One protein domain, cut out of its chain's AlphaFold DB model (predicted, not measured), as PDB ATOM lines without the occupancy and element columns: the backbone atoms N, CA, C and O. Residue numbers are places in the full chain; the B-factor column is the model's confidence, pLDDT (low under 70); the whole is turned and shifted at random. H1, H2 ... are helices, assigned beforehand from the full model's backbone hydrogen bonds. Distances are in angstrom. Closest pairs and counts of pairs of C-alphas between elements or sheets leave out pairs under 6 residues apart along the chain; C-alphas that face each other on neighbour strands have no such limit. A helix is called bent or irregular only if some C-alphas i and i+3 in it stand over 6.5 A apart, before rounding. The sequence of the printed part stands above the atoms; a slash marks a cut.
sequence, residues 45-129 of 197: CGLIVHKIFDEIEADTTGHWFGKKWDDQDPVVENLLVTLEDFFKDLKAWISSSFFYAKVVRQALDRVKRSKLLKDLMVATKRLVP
ATOM      1  N   CYS A  45     123.563  97.157  51.602       91.19
ATOM      2  CA  CYS A  45     124.030  98.412  50.996       91.19
ATOM      3  C   CYS A  45     122.891  99.441  50.882       91.19
ATOM      4  O   CYS A  45     123.076 100.612  51.217       91.19
ATOM      5  N   GLY A  46     121.695  98.991  50.488       89.56
ATOM      6  CA  GLY A  46     120.510  99.843  50.385       89.56
ATOM      7  C   GLY A  46     120.061 100.398  51.732       89.56
ATOM      8  O   GLY A  46     119.728 101.578  51.827       89.56
ATOM      9  N   LEU A  47     120.102  99.577  52.785       91.56
ATOM     10  CA  LEU A  47     119.763  99.999  54.146       91.56
ATOM     11  C   LEU A  47     120.738 101.049  54.683       91.56
ATOM     12  O   LEU A  47     120.296 102.032  55.274       91.56
ATOM     13  N   ILE A  48     122.039 100.878  54.434       90.19
ATOM     14  CA  ILE A  48     123.065 101.862  54.806       90.19
ATOM     15  C   ILE A  48     122.756 103.210  54.152       90.19
ATOM     16  O   ILE A  48     122.703 104.233  54.833       90.19
ATOM     17  N   VAL A  49     122.487 103.213  52.842       88.75
ATOM     18  CA  VAL A  49     122.124 104.439  52.121       88.75
ATOM     19  C   VAL A  49     120.835 105.040  52.677       88.75
ATOM     20  O   VAL A  49     120.780 106.244  52.893       88.75
ATOM     21  N   HIS A  50     119.799 104.240  52.936       88.38
ATOM     22  CA  HIS A  50     118.558 104.759  53.515       88.38
ATOM     23  C   HIS A  50     118.814 105.431  54.862       88.38
ATOM     24  O   HIS A  50     118.385 106.558  55.052       88.38
ATOM     25  N   LYS A  51     119.589 104.796  55.745       88.31
ATOM     26  CA  LYS A  51     119.906 105.348  57.061       88.31
ATOM     27  C   LYS A  51     120.653 106.680  56.978       88.31
ATOM     28  O   LYS A  51     120.284 107.613  57.683       88.31
ATOM     29  N   ILE A  52     121.652 106.781  56.097       86.06
ATOM     30  CA  ILE A  52     122.396 108.031  55.862       86.06
ATOM     31  C   ILE A  52     121.442 109.137  55.405       86.06
ATOM     32  O   ILE A  52     121.486 110.253  55.914       86.06
ATOM     33  N   PHE A  53     120.558 108.832  54.453       81.69
ATOM     34  CA  PHE A  53     119.617 109.823  53.938       81.69
ATOM     35  C   PHE A  53     118.513 110.165  54.937       81.69
ATOM     36  O   PHE A  53     118.128 111.323  54.976       81.69
ATOM     37  N   ASP A  54     118.062 109.235  55.775       82.44
ATOM     38  CA  ASP A  54     117.105 109.521  56.849       82.44
ATOM     39  C   ASP A  54     117.720 110.462  57.900       82.44
ATOM     40  O   ASP A  54     117.053 111.385  58.359       82.44
ATOM     41  N   GLU A  55     118.997 110.274  58.256       78.75
ATOM     42  CA  GLU A  55     119.719 111.175  59.171       78.75
ATOM     43  C   GLU A  55     119.902 112.568  58.569       78.75
ATOM     44  O   GLU A  55     119.666 113.579  59.229       78.75
ATOM     45  N   ILE A  56     120.259 112.628  57.288       74.44
ATOM     46  CA  ILE A  56     120.383 113.892  56.569       74.44
ATOM     47  C   ILE A  56     119.017 114.577  56.450       74.44
ATOM     48  O   ILE A  56     118.905 115.763  56.758       74.44
ATOM     49  N   GLU A  57     117.978 113.870  56.004       68.88
ATOM     50  CA  GLU A  57     116.638 114.419  55.796       68.88
ATOM     51  C   GLU A  57     116.014 114.876  57.118       68.88
ATOM     52  O   GLU A  57     115.448 115.970  57.152       68.88
ATOM     53  N   ALA A  58     116.166 114.135  58.217       62.09
ATOM     54  CA  ALA A  58     115.648 114.544  59.524       62.09
ATOM     55  C   ALA A  58     116.151 115.939  59.949       62.09
ATOM     56  O   ALA A  58     115.359 116.762  60.413       62.09
ATOM     57  N   ASP A  59     117.426 116.245  59.693       57.59
ATOM     58  CA  ASP A  59     118.050 117.505  60.114       57.59
ATOM     59  C   ASP A  59     117.980 118.621  59.050       57.59
ATOM     60  O   ASP A  59     117.928 119.818  59.370       57.59
ATOM     61  N   THR A  60     117.931 118.266  57.759       55.47
ATOM     62  CA  THR A  60     117.963 119.241  56.651       55.47
ATOM     63  C   THR A  60     116.625 119.512  55.969       55.47
ATOM     64  O   THR A  60     116.505 120.556  55.323       55.47
ATOM     65  N   THR A  61     115.580 118.699  56.160       52.41
ATOM     66  CA  THR A  61     114.257 118.924  55.529       52.41
ATOM     67  C   THR A  61     113.649 120.274  55.930       52.41
ATOM     68  O   THR A  61     113.105 120.985  55.086       52.41
ATOM     69  N   GLY A  62     113.834 120.726  57.175       55.72
ATOM     70  CA  GLY A  62     113.407 122.071  57.595       55.72
ATOM     71  C   GLY A  62     114.173 123.221  56.918       55.72
ATOM     72  O   GLY A  62     113.660 124.333  56.803       55.72
ATOM     73  N   HIS A  63     115.390 122.957  56.437       57.59
ATOM     74  CA  HIS A  63     116.284 123.936  55.814       57.59
ATOM     75  C   HIS A  63     116.179 123.947  54.282       57.59
ATOM     76  O   HIS A  63     116.334 125.000  53.670       57.59
ATOM     77  N   TRP A  64     115.879 122.799  53.670       54.25
ATOM     78  CA  TRP A  64     115.736 122.614  52.221       54.25
ATOM     79  C   TRP A  64     114.449 123.209  51.647       54.25
ATOM     80  O   TRP A  64     114.396 123.524  50.463       54.25
ATOM     81  N   PHE A  65     113.420 123.360  52.482       55.31
ATOM     82  CA  PHE A  65     112.129 123.945  52.106       55.31
ATOM     83  C   PHE A  65     111.866 125.301  52.779       55.31
ATOM     84  O   PHE A  65     110.752 125.821  52.702       55.31
ATOM     85  N   GLY A  66     112.874 125.851  53.464       59.59
ATOM     86  CA  GLY A  66     112.802 127.119  54.179       59.59
ATOM     87  C   GLY A  66     113.551 128.243  53.465       59.59
ATOM     88  O   GLY A  66     114.332 128.014  52.546       59.59
ATOM     89  N   LYS A  67     113.368 129.469  53.963       56.69
ATOM     90  CA  LYS A  67     113.945 130.710  53.419       56.69
ATOM     91  C   LYS A  67     115.460 130.644  53.144       56.69
ATOM     92  O   LYS A  67     115.941 131.262  52.208       56.69
ATOM     93  N   LYS A  68     116.199 129.841  53.915       57.81
ATOM     94  CA  LYS A  68     117.652 129.647  53.773       57.81
ATOM     95  C   LYS A  68     118.063 129.023  52.431       57.81
ATOM     96  O   LYS A  68     119.140 129.324  51.934       57.81
ATOM     97  N   TRP A  69     117.224 128.174  51.836       58.12
ATOM     98  CA  TRP A  69     117.486 127.647  50.493       58.12
ATOM     99  C   TRP A  69     117.355 128.744  49.428       58.12
ATOM    100  O   TRP A  69     118.230 128.884  48.575       58.12
ATOM    101  N   ASP A  70     116.296 129.553  49.521       59.50
ATOM    102  CA  ASP A  70     116.054 130.678  48.608       59.50
ATOM    103  C   ASP A  70     117.097 131.798  48.781       59.50
ATOM    104  O   ASP A  70     117.472 132.449  47.806       59.50
ATOM    105  N   ASP A  71     117.626 131.968  49.996       63.09
ATOM    106  CA  ASP A  71     118.657 132.955  50.339       63.09
ATOM    107  C   ASP A  71     120.092 132.513  49.942       63.09
ATOM    108  O   ASP A  71     121.053 133.222  50.237       63.09
ATOM    109  N   GLN A  72     120.262 131.363  49.267       57.19
ATOM    110  CA  GLN A  72     121.566 130.754  48.940       57.19
ATOM    111  C   GLN A  72     122.514 130.594  50.145       57.19
ATOM    112  O   GLN A  72     123.735 130.695  50.010       57.19
ATOM    113  N   ASP A  73     121.974 130.315  51.333       57.94
ATOM    114  CA  ASP A  73     122.813 129.927  52.471       57.94
ATOM    115  C   ASP A  73     123.583 128.627  52.136       57.94
ATOM    116  O   ASP A  73     123.095 127.803  51.350       57.94
ATOM    117  N   PRO A  74     124.748 128.362  52.766       62.00
ATOM    118  CA  PRO A  74     125.615 127.207  52.484       62.00
ATOM    119  C   PRO A  74     125.030 125.859  52.963       62.00
ATOM    120  O   PRO A  74     125.749 124.944  53.359       62.00
ATOM    121  N   VAL A  75     123.704 125.706  52.932       62.66
ATOM    122  CA  VAL A  75     122.963 124.477  53.236       62.66
ATOM    123  C   VAL A  75     123.426 123.332  52.332       62.66
ATOM    124  O   VAL A  75     123.581 122.205  52.797       62.66
ATOM    125  N   VAL A  76     123.700 123.629  51.056       63.34
ATOM    126  CA  VAL A  76     124.237 122.661  50.088       63.34
ATOM    127  C   VAL A  76     125.676 122.274  50.426       63.34
ATOM    128  O   VAL A  76     126.024 121.101  50.350       63.34
ATOM    129  N   GLU A  77     126.512 123.232  50.823       68.19
ATOM    130  CA  GLU A  77     127.926 122.978  51.116       68.19
ATOM    131  C   GLU A  77     128.090 122.129  52.384       68.19
ATOM    132  O   GLU A  77     128.800 121.129  52.367       68.19
ATOM    133  N   ASN A  78     127.332 122.429  53.444       69.19
ATOM    134  CA  ASN A  78     127.317 121.616  54.665       69.19
ATOM    135  C   ASN A  78     126.816 120.184  54.417       69.19
ATOM    136  O   ASN A  78     127.341 119.234  54.998       69.19
ATOM    137  N   LEU A  79     125.815 120.016  53.550       70.44
ATOM    138  CA  LEU A  79     125.342 118.699  53.128       70.44
ATOM    139  C   LEU A  79     126.443 117.916  52.406       70.44
ATOM    140  O   LEU A  79     126.647 116.741  52.700       70.44
ATOM    141  N   LEU A  80     127.123 118.554  51.451       72.25
ATOM    142  CA  LEU A  80     128.188 117.912  50.682       72.25
ATOM    143  C   LEU A  80     129.337 117.480  51.592       72.25
ATOM    144  O   LEU A  80     129.789 116.349  51.462       72.25
ATOM    145  N   VAL A  81     129.732 118.318  52.554       78.19
ATOM    146  CA  VAL A  81     130.735 117.964  53.572       78.19
ATOM    147  C   VAL A  81     130.275 116.767  54.409       78.19
ATOM    148  O   VAL A  81     131.035 115.826  54.606       78.19
ATOM    149  N   THR A  82     129.011 116.754  54.845       79.31
ATOM    150  CA  THR A  82     128.456 115.646  55.642       79.31
ATOM    151  C   THR A  82     128.455 114.332  54.855       79.31
ATOM    152  O   THR A  82     128.880 113.298  55.363       79.31
ATOM    153  N   LEU A  83     128.017 114.364  53.592       79.81
ATOM    154  CA  LEU A  83     128.066 113.201  52.707       79.81
ATOM    155  C   LEU A  83     129.507 112.750  52.448       79.81
ATOM    156  O   LEU A  83     129.769 111.551  52.442       79.81
ATOM    157  N   GLU A  84     130.437 113.683  52.245       83.69
ATOM    158  CA  GLU A  84     131.851 113.374  52.031       83.69
ATOM    159  C   GLU A  84     132.455 112.627  53.227       83.69
ATOM    160  O   GLU A  84     133.182 111.652  53.030       83.69
ATOM    161  N   ASP A  85     132.114 113.028  54.451       86.88
ATOM    162  CA  ASP A  85     132.555 112.344  55.666       86.88
ATOM    163  C   ASP A  85     131.973 110.926  55.761       86.88
ATOM    164  O   ASP A  85     132.727 109.972  55.957       86.88
ATOM    165  N   PHE A  86     130.676 110.745  55.479       87.00
ATOM    166  CA  PHE A  86     130.087 109.403  55.391       87.00
ATOM    167  C   PHE A  86     130.778 108.533  54.332       87.00
ATOM    168  O   PHE A  86     131.061 107.363  54.584       87.00
ATOM    169  N   PHE A  87     131.086 109.071  53.148       86.69
ATOM    170  CA  PHE A  87     131.758 108.301  52.098       86.69
ATOM    171  C   PHE A  87     133.206 107.942  52.445       86.69
ATOM    172  O   PHE A  87     133.671 106.880  52.024       86.69
ATOM    173  N   LYS A  88     133.916 108.771  53.223       88.75
ATOM    174  CA  LYS A  88     135.248 108.429  53.750       88.75
ATOM    175  C   LYS A  88     135.172 107.221  54.677       88.75
ATOM    176  O   LYS A  88     135.931 106.271  54.482       88.75
ATOM    177  N   ASP A  89     134.224 107.227  55.610       88.50
ATOM    178  CA  ASP A  89     134.023 106.121  56.549       88.50
ATOM    179  C   ASP A  89     133.578 104.846  55.818       88.50
ATOM    180  O   ASP A  89     134.151 103.773  56.010       88.50
ATOM    181  N   LEU A  90     132.636 104.963  54.877       88.19
ATOM    182  CA  LEU A  90     132.182 103.839  54.053       88.19
ATOM    183  C   LEU A  90     133.311 103.223  53.227       88.19
ATOM    184  O   LEU A  90     133.379 102.002  53.097       88.19
ATOM    185  N   LYS A  91     134.207 104.046  52.677       87.62
ATOM    186  CA  LYS A  91     135.368 103.563  51.925       87.62
ATOM    187  C   LYS A  91     136.366 102.827  52.821       87.62
ATOM    188  O   LYS A  91     137.046 101.923  52.343       87.62
ATOM    189  N   ALA A  92     136.465 103.205  54.093       90.38
ATOM    190  CA  ALA A  92     137.313 102.518  55.060       90.38
ATOM    191  C   ALA A  92     136.705 101.183  55.524       90.38
ATOM    192  O   ALA A  92     137.442 100.224  55.744       90.38
ATOM    193  N   TRP A  93     135.379 101.106  55.669       89.00
ATOM    194  CA  TRP A  93     134.693  99.910  56.177       89.00
ATOM    195  C   TRP A  93     134.378  98.874  55.099       89.00
ATOM    196  O   TRP A  93     134.373  97.675  55.376       89.00
ATOM    197  N   ILE A  94     134.118  99.309  53.867       88.44
ATOM    198  CA  ILE A  94     133.774  98.422  52.757       88.44
ATOM    199  C   ILE A  94     135.035  98.146  51.941       88.44
ATOM    200  O   ILE A  94     135.407  98.911  51.055       88.44
ATOM    201  N   SER A  95     135.685  97.018  52.227       82.88
ATOM    202  CA  SER A  95     136.911  96.592  51.537       82.88
ATOM    203  C   SER A  95     136.685  96.211  50.068       82.88
ATOM    204  O   SER A  95     137.579  96.357  49.237       82.88
ATOM    205  N   SER A  96     135.486  95.732  49.729       89.44
ATOM    206  CA  SER A  96     135.128  95.342  48.366       89.44
ATOM    207  C   SER A  96     134.736  96.550  47.517       89.44
ATOM    208  O   SER A  96     133.754  97.247  47.795       89.44
ATOM    209  N   SER A  97     135.451  96.742  46.409       88.38
ATOM    210  CA  SER A  97     135.163  97.791  45.426       88.38
ATOM    211  C   SER A  97     133.764  97.663  44.814       88.38
ATOM    212  O   SER A  97     133.114  98.679  44.564       88.38
ATOM    213  N   PHE A  98     133.269  96.434  44.625       89.62
ATOM    214  CA  PHE A  98     131.925  96.171  44.105       89.62
ATOM    215  C   PHE A  98     130.837  96.704  45.045       89.62
ATOM    216  O   PHE A  98     129.964  97.461  44.615       89.62
ATOM    217  N   PHE A  99     130.905  96.358  46.333       89.56
ATOM    218  CA  PHE A  99     129.904  96.797  47.309       89.56
ATOM    219  C   PHE A  99     129.981  98.305  47.556       89.56
ATOM    220  O   PHE A  99     128.945  98.966  47.606       89.56
ATOM    221  N   TYR A 100     131.187  98.881  47.589       89.00
ATOM    222  CA  TYR A 100     131.352 100.331  47.681       89.00
ATOM    223  C   TYR A 100     130.715 101.049  46.480       89.00
ATOM    224  O   TYR A 100     129.934 101.986  46.653       89.00
ATOM    225  N   ALA A 101     130.961 100.574  45.253       88.31
ATOM    226  CA  ALA A 101     130.334 101.129  44.054       88.31
ATOM    227  C   ALA A 101     128.801 100.998  44.080       88.31
ATOM    228  O   ALA A 101     128.099 101.914  43.642       88.31
ATOM    229  N   LYS A 102     128.264  99.898  44.628       90.81
ATOM    230  CA  LYS A 102     126.816  99.700  44.783       90.81
ATOM    231  C   LYS A 102     126.207 100.717  45.756       90.81
ATOM    232  O   LYS A 102     125.190 101.318  45.414       90.81
ATOM    233  N   VAL A 103     126.858 100.971  46.895       90.06
ATOM    234  CA  VAL A 103     126.462 102.014  47.862       90.06
ATOM    235  C   VAL A 103     126.474 103.398  47.209       90.06
ATOM    236  O   VAL A 103     125.481 104.120  47.283       90.06
ATOM    237  N   VAL A 104     127.548 103.753  46.495       87.69
ATOM    238  CA  VAL A 104     127.654 105.046  45.793       87.69
ATOM    239  C   VAL A 104     126.555 105.199  44.736       87.69
ATOM    240  O   VAL A 104     125.897 106.239  44.682       87.69
ATOM    241  N   ARG A 105     126.301 104.169  43.918       88.56
ATOM    242  CA  ARG A 105     125.235 104.195  42.902       88.56
ATOM    243  C   ARG A 105     123.860 104.397  43.538       88.56
ATOM    244  O   ARG A 105     123.116 105.275  43.108       88.56
ATOM    245  N   GLN A 106     123.548 103.646  44.593       88.19
ATOM    246  CA  GLN A 106     122.277 103.776  45.306       88.19
ATOM    247  C   GLN A 106     122.111 105.153  45.963       88.19
ATOM    248  O   GLN A 106     121.018 105.723  45.911       88.19
ATOM    249  N   ALA A 107     123.182 105.723  46.522       85.06
ATOM    250  CA  ALA A 107     123.171 107.077  47.066       85.06
ATOM    251  C   ALA A 107     122.903 108.132  45.978       85.06
ATOM    252  O   ALA A 107     122.043 108.995  46.153       85.06
ATOM    253  N   LEU A 108     123.558 108.031  44.815       82.38
ATOM    254  CA  LEU A 108     123.305 108.926  43.679       82.38
ATOM    255  C   LEU A 108     121.859 108.828  43.176       82.38
ATOM    256  O   LEU A 108     121.230 109.848  42.886       82.38
ATOM    257  N   ASP A 109     121.301 107.620  43.102       84.38
ATOM    258  CA  ASP A 109     119.914 107.418  42.675       84.38
ATOM    259  C   ASP A 109     118.902 107.969  43.689       84.38
ATOM    260  O   ASP A 109     117.834 108.448  43.294       84.38
ATOM    261  N   ARG A 110     119.234 107.964  44.985       78.44
ATOM    262  CA  ARG A 110     118.451 108.642  46.029       78.44
ATOM    263  C   ARG A 110     118.476 110.163  45.866       78.44
ATOM    264  O   ARG A 110     117.410 110.777  45.894       78.44
ATOM    265  N   VAL A 111     119.636 110.766  45.592       73.62
ATOM    266  CA  VAL A 111     119.748 112.215  45.310       73.62
ATOM    267  C   VAL A 111     118.942 112.616  44.070       73.62
ATOM    268  O   VAL A 111     118.243 113.630  44.076       73.62
ATOM    269  N   LYS A 112     118.994 111.821  42.993       73.50
ATOM    270  CA  LYS A 112     118.191 112.081  41.785       73.50
ATOM    271  C   LYS A 112     116.694 112.038  42.082       73.50
ATOM    272  O   LYS A 112     115.963 112.932  41.657       73.50
ATOM    273  N   ARG A 113     116.238 111.021  42.821       73.25
ATOM    274  CA  ARG A 113     114.828 110.877  43.211       73.25
ATOM    275  C   ARG A 113     114.355 112.023  44.098       73.25
ATOM    276  O   ARG A 113     113.270 112.545  43.856       73.25
ATOM    277  N   SER A 114     115.163 112.462  45.063       66.75
ATOM    278  CA  SER A 114     114.802 113.601  45.911       66.75
ATOM    279  C   SER A 114     114.722 114.906  45.113       66.75
ATOM    280  O   SER A 114     113.806 115.692  45.333       66.75
ATOM    281  N   LYS A 115     115.598 115.121  44.120       65.12
ATOM    282  CA  LYS A 115     115.494 116.262  43.193       65.12
ATOM    283  C   LYS A 115     114.203 116.226  42.365       65.12
ATOM    284  O   LYS A 115     113.491 117.222  42.324       65.12
ATOM    285  N   LEU A 116     113.873 115.086  41.760       57.47
ATOM    286  CA  LEU A 116     112.650 114.938  40.959       57.47
ATOM    287  C   LEU A 116     111.378 115.150  41.793       57.47
ATOM    288  O   LEU A 116     110.452 115.824  41.348       57.47
ATOM    289  N   LEU A 117     111.346 114.621  43.021       58.50
ATOM    290  CA  LEU A 117     110.232 114.830  43.947       58.50
ATOM    291  C   LEU A 117     110.071 116.316  44.312       58.50
ATOM    292  O   LEU A 117     108.950 116.821  44.369       58.50
ATOM    293  N   LYS A 118     111.185 117.036  44.500       62.94
ATOM    294  CA  LYS A 118     111.169 118.490  44.724       62.94
ATOM    295  C   LYS A 118     110.627 119.247  43.518       62.94
ATOM    296  O   LYS A 118     109.758 120.096  43.698       62.94
ATOM    297  N   ASP A 119     111.102 118.937  42.314       64.94
ATOM    298  CA  ASP A 119     110.646 119.591  41.080       64.94
ATOM    299  C   ASP A 119     109.131 119.394  40.894       64.94
ATOM    300  O   ASP A 119     108.403 120.342  40.589       64.94
ATOM    301  N   LEU A 120     108.632 118.191  41.198       49.12
ATOM    302  CA  LEU A 120     107.206 117.876  41.196       49.12
ATOM    303  C   LEU A 120     106.424 118.665  42.259       49.12
ATOM    304  O   LEU A 120     105.362 119.213  41.959       49.12
ATOM    305  N   MET A 121     106.928 118.775  43.491       61.59
ATOM    306  CA  MET A 121     106.286 119.574  44.544       61.59
ATOM    307  C   MET A 121     106.251 121.068  44.208       61.59
ATOM    308  O   MET A 121     105.243 121.724  44.467       61.59
ATOM    309  N   VAL A 122     107.319 121.621  43.627       66.50
ATOM    310  CA  VAL A 122     107.358 123.024  43.184       66.50
ATOM    311  C   VAL A 122     106.345 123.259  42.066       66.50
ATOM    312  O   VAL A 122     105.591 124.231  42.122       66.50
ATOM    313  N   ALA A 123     106.275 122.356  41.085       53.28
ATOM    314  CA  ALA A 123     105.259 122.408  40.039       53.28
ATOM    315  C   ALA A 123     103.839 122.331  40.628       53.28
ATOM    316  O   ALA A 123     102.969 123.111  40.247       53.28
ATOM    317  N   THR A 124     103.628 121.473  41.627       48.94
ATOM    318  CA  THR A 124     102.329 121.298  42.293       48.94
ATOM    319  C   THR A 124     101.938 122.517  43.137       48.94
ATOM    320  O   THR A 124     100.791 122.950  43.080       48.94
ATOM    321  N   LYS A 125     102.875 123.156  43.854       56.50
ATOM    322  CA  LYS A 125     102.622 124.429  44.560       56.50
ATOM    323  C   LYS A 125     102.219 125.555  43.606       56.50
ATOM    324  O   LYS A 125     101.423 126.403  43.986       56.50
ATOM    325  N   ARG A 126     102.744 125.561  42.377       55.19
ATOM    326  CA  ARG A 126     102.346 126.512  41.323       55.19
ATOM    327  C   ARG A 126     100.988 126.181  40.696       55.19
ATOM    328  O   ARG A 126     100.382 127.059  40.095       55.19
ATOM    329  N   LEU A 127     100.526 124.938  40.834       46.78
ATOM    330  CA  LEU A 127      99.224 124.465  40.356       46.78
ATOM    331  C   LEU A 127      98.092 124.667  41.373       46.78
ATOM    332  O   LEU A 127      96.933 124.573  40.983       46.78
ATOM    333  N   VAL A 128      98.387 124.976  42.644       40.38
ATOM    334  CA  VAL A 128      97.366 125.439  43.597       40.38
ATOM    335  C   VAL A 128      97.019 126.888  43.236       40.38
ATOM    336  O   VAL A 128      97.876 127.761  43.396       40.38
ATOM    337  N   PRO A 129      95.799 127.191  42.751       40.28
ATOM    338  CA  PRO A 129      95.410 128.569  42.515       40.28
ATOM    339  C   PRO A 129      95.409 129.279  43.865       40.28
ATOM    340  O   PRO A 129      94.753 128.825  44.805       40.28
TER     341      PRO A 129
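What this domain is: This is residues 45 to 129 of the 197 residues of an uncharacterized protein of Aphanomyces astaci (UniProt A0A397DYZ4). Three long helices, H1, H3 and H4, make a loose up-and-down bundle, each running against the one before it: H3 and H4 form a narrow V that opens from the link between them, and H1 runs over the gap, beginning beside H4 and ending beside H3. The far part of H4 sticks out with residues 112 to 117 and 119 to 129, of which 119 to 127 belong to H4, while short H2 lies in the turn from H1 to H3. The printed part has 85 residues with four named helices, H1, H2, H3 and H4 in that order, and no named strand; its class is all helix. The whole is loose, with a radius of gyration of the C-alphas of 15.0 A, and a rod spanning 52 by 23 by 17 A.

Where its parts are: Find C-alpha 45 at (124.030, 98.412, 50.996); from there H1, residues 45 to 64, runs 25.6 A. It has a kink of 50 degrees near residue 58 and is irregular, but only just: C-alphas 59 and 62 are 7.0 A apart. Next come H2, residues 67 to 70, and H3, residues 75 to 93, which begins at C-alpha 75 at (122.963, 124.477, 53.236) and is 27.4 A long. Read on to H4, residues 97 to 127, the longest helix at 45.0 A, ending at C-alpha 127 at (99.224, 124.465, 40.356).

How they stand to each other: Start with H1, which touches H4 with residues 45 to 49 alone, meeting residues 99 to 107 of H4; the closest C-alphas, of Cys 45 and Val 103, are 5.4 A apart. These two run the same way at a steep tilt of 35.2 degrees, only just past shallow. At the end of H1 look at His 63, whose C-alpha is 7.2 A from that of Val 75, the closest pair where H1 touches H3; they run opposite ways at a shallow tilt of 19 degrees. H3 and H4 are close but not clearly touching, with the C-alphas of Lys 91 and Tyr 100 closest at 6.7 A; they run opposite ways at a shallow tilt of 22 degrees. H2 is close to H1 but not clearly touching, with the C-alphas of His 63 and Trp 69 closest at 6.6 A, and H2 is apart from H4. In H3 and H4 every O i to N i+4 pair is within hydrogen-bond range, in H1 13 of 16 are, and H2 is too short for such a pair.

The domain as a whole: Look from Ser 95 to Pro 129 for the two C-alphas farthest apart, 53.2 A. The printed part has no cut, and its three links are tight. The mean pLDDT of the printed part is 72.9; you will find values under 70 at residues 57 to 78 and 114 to 129.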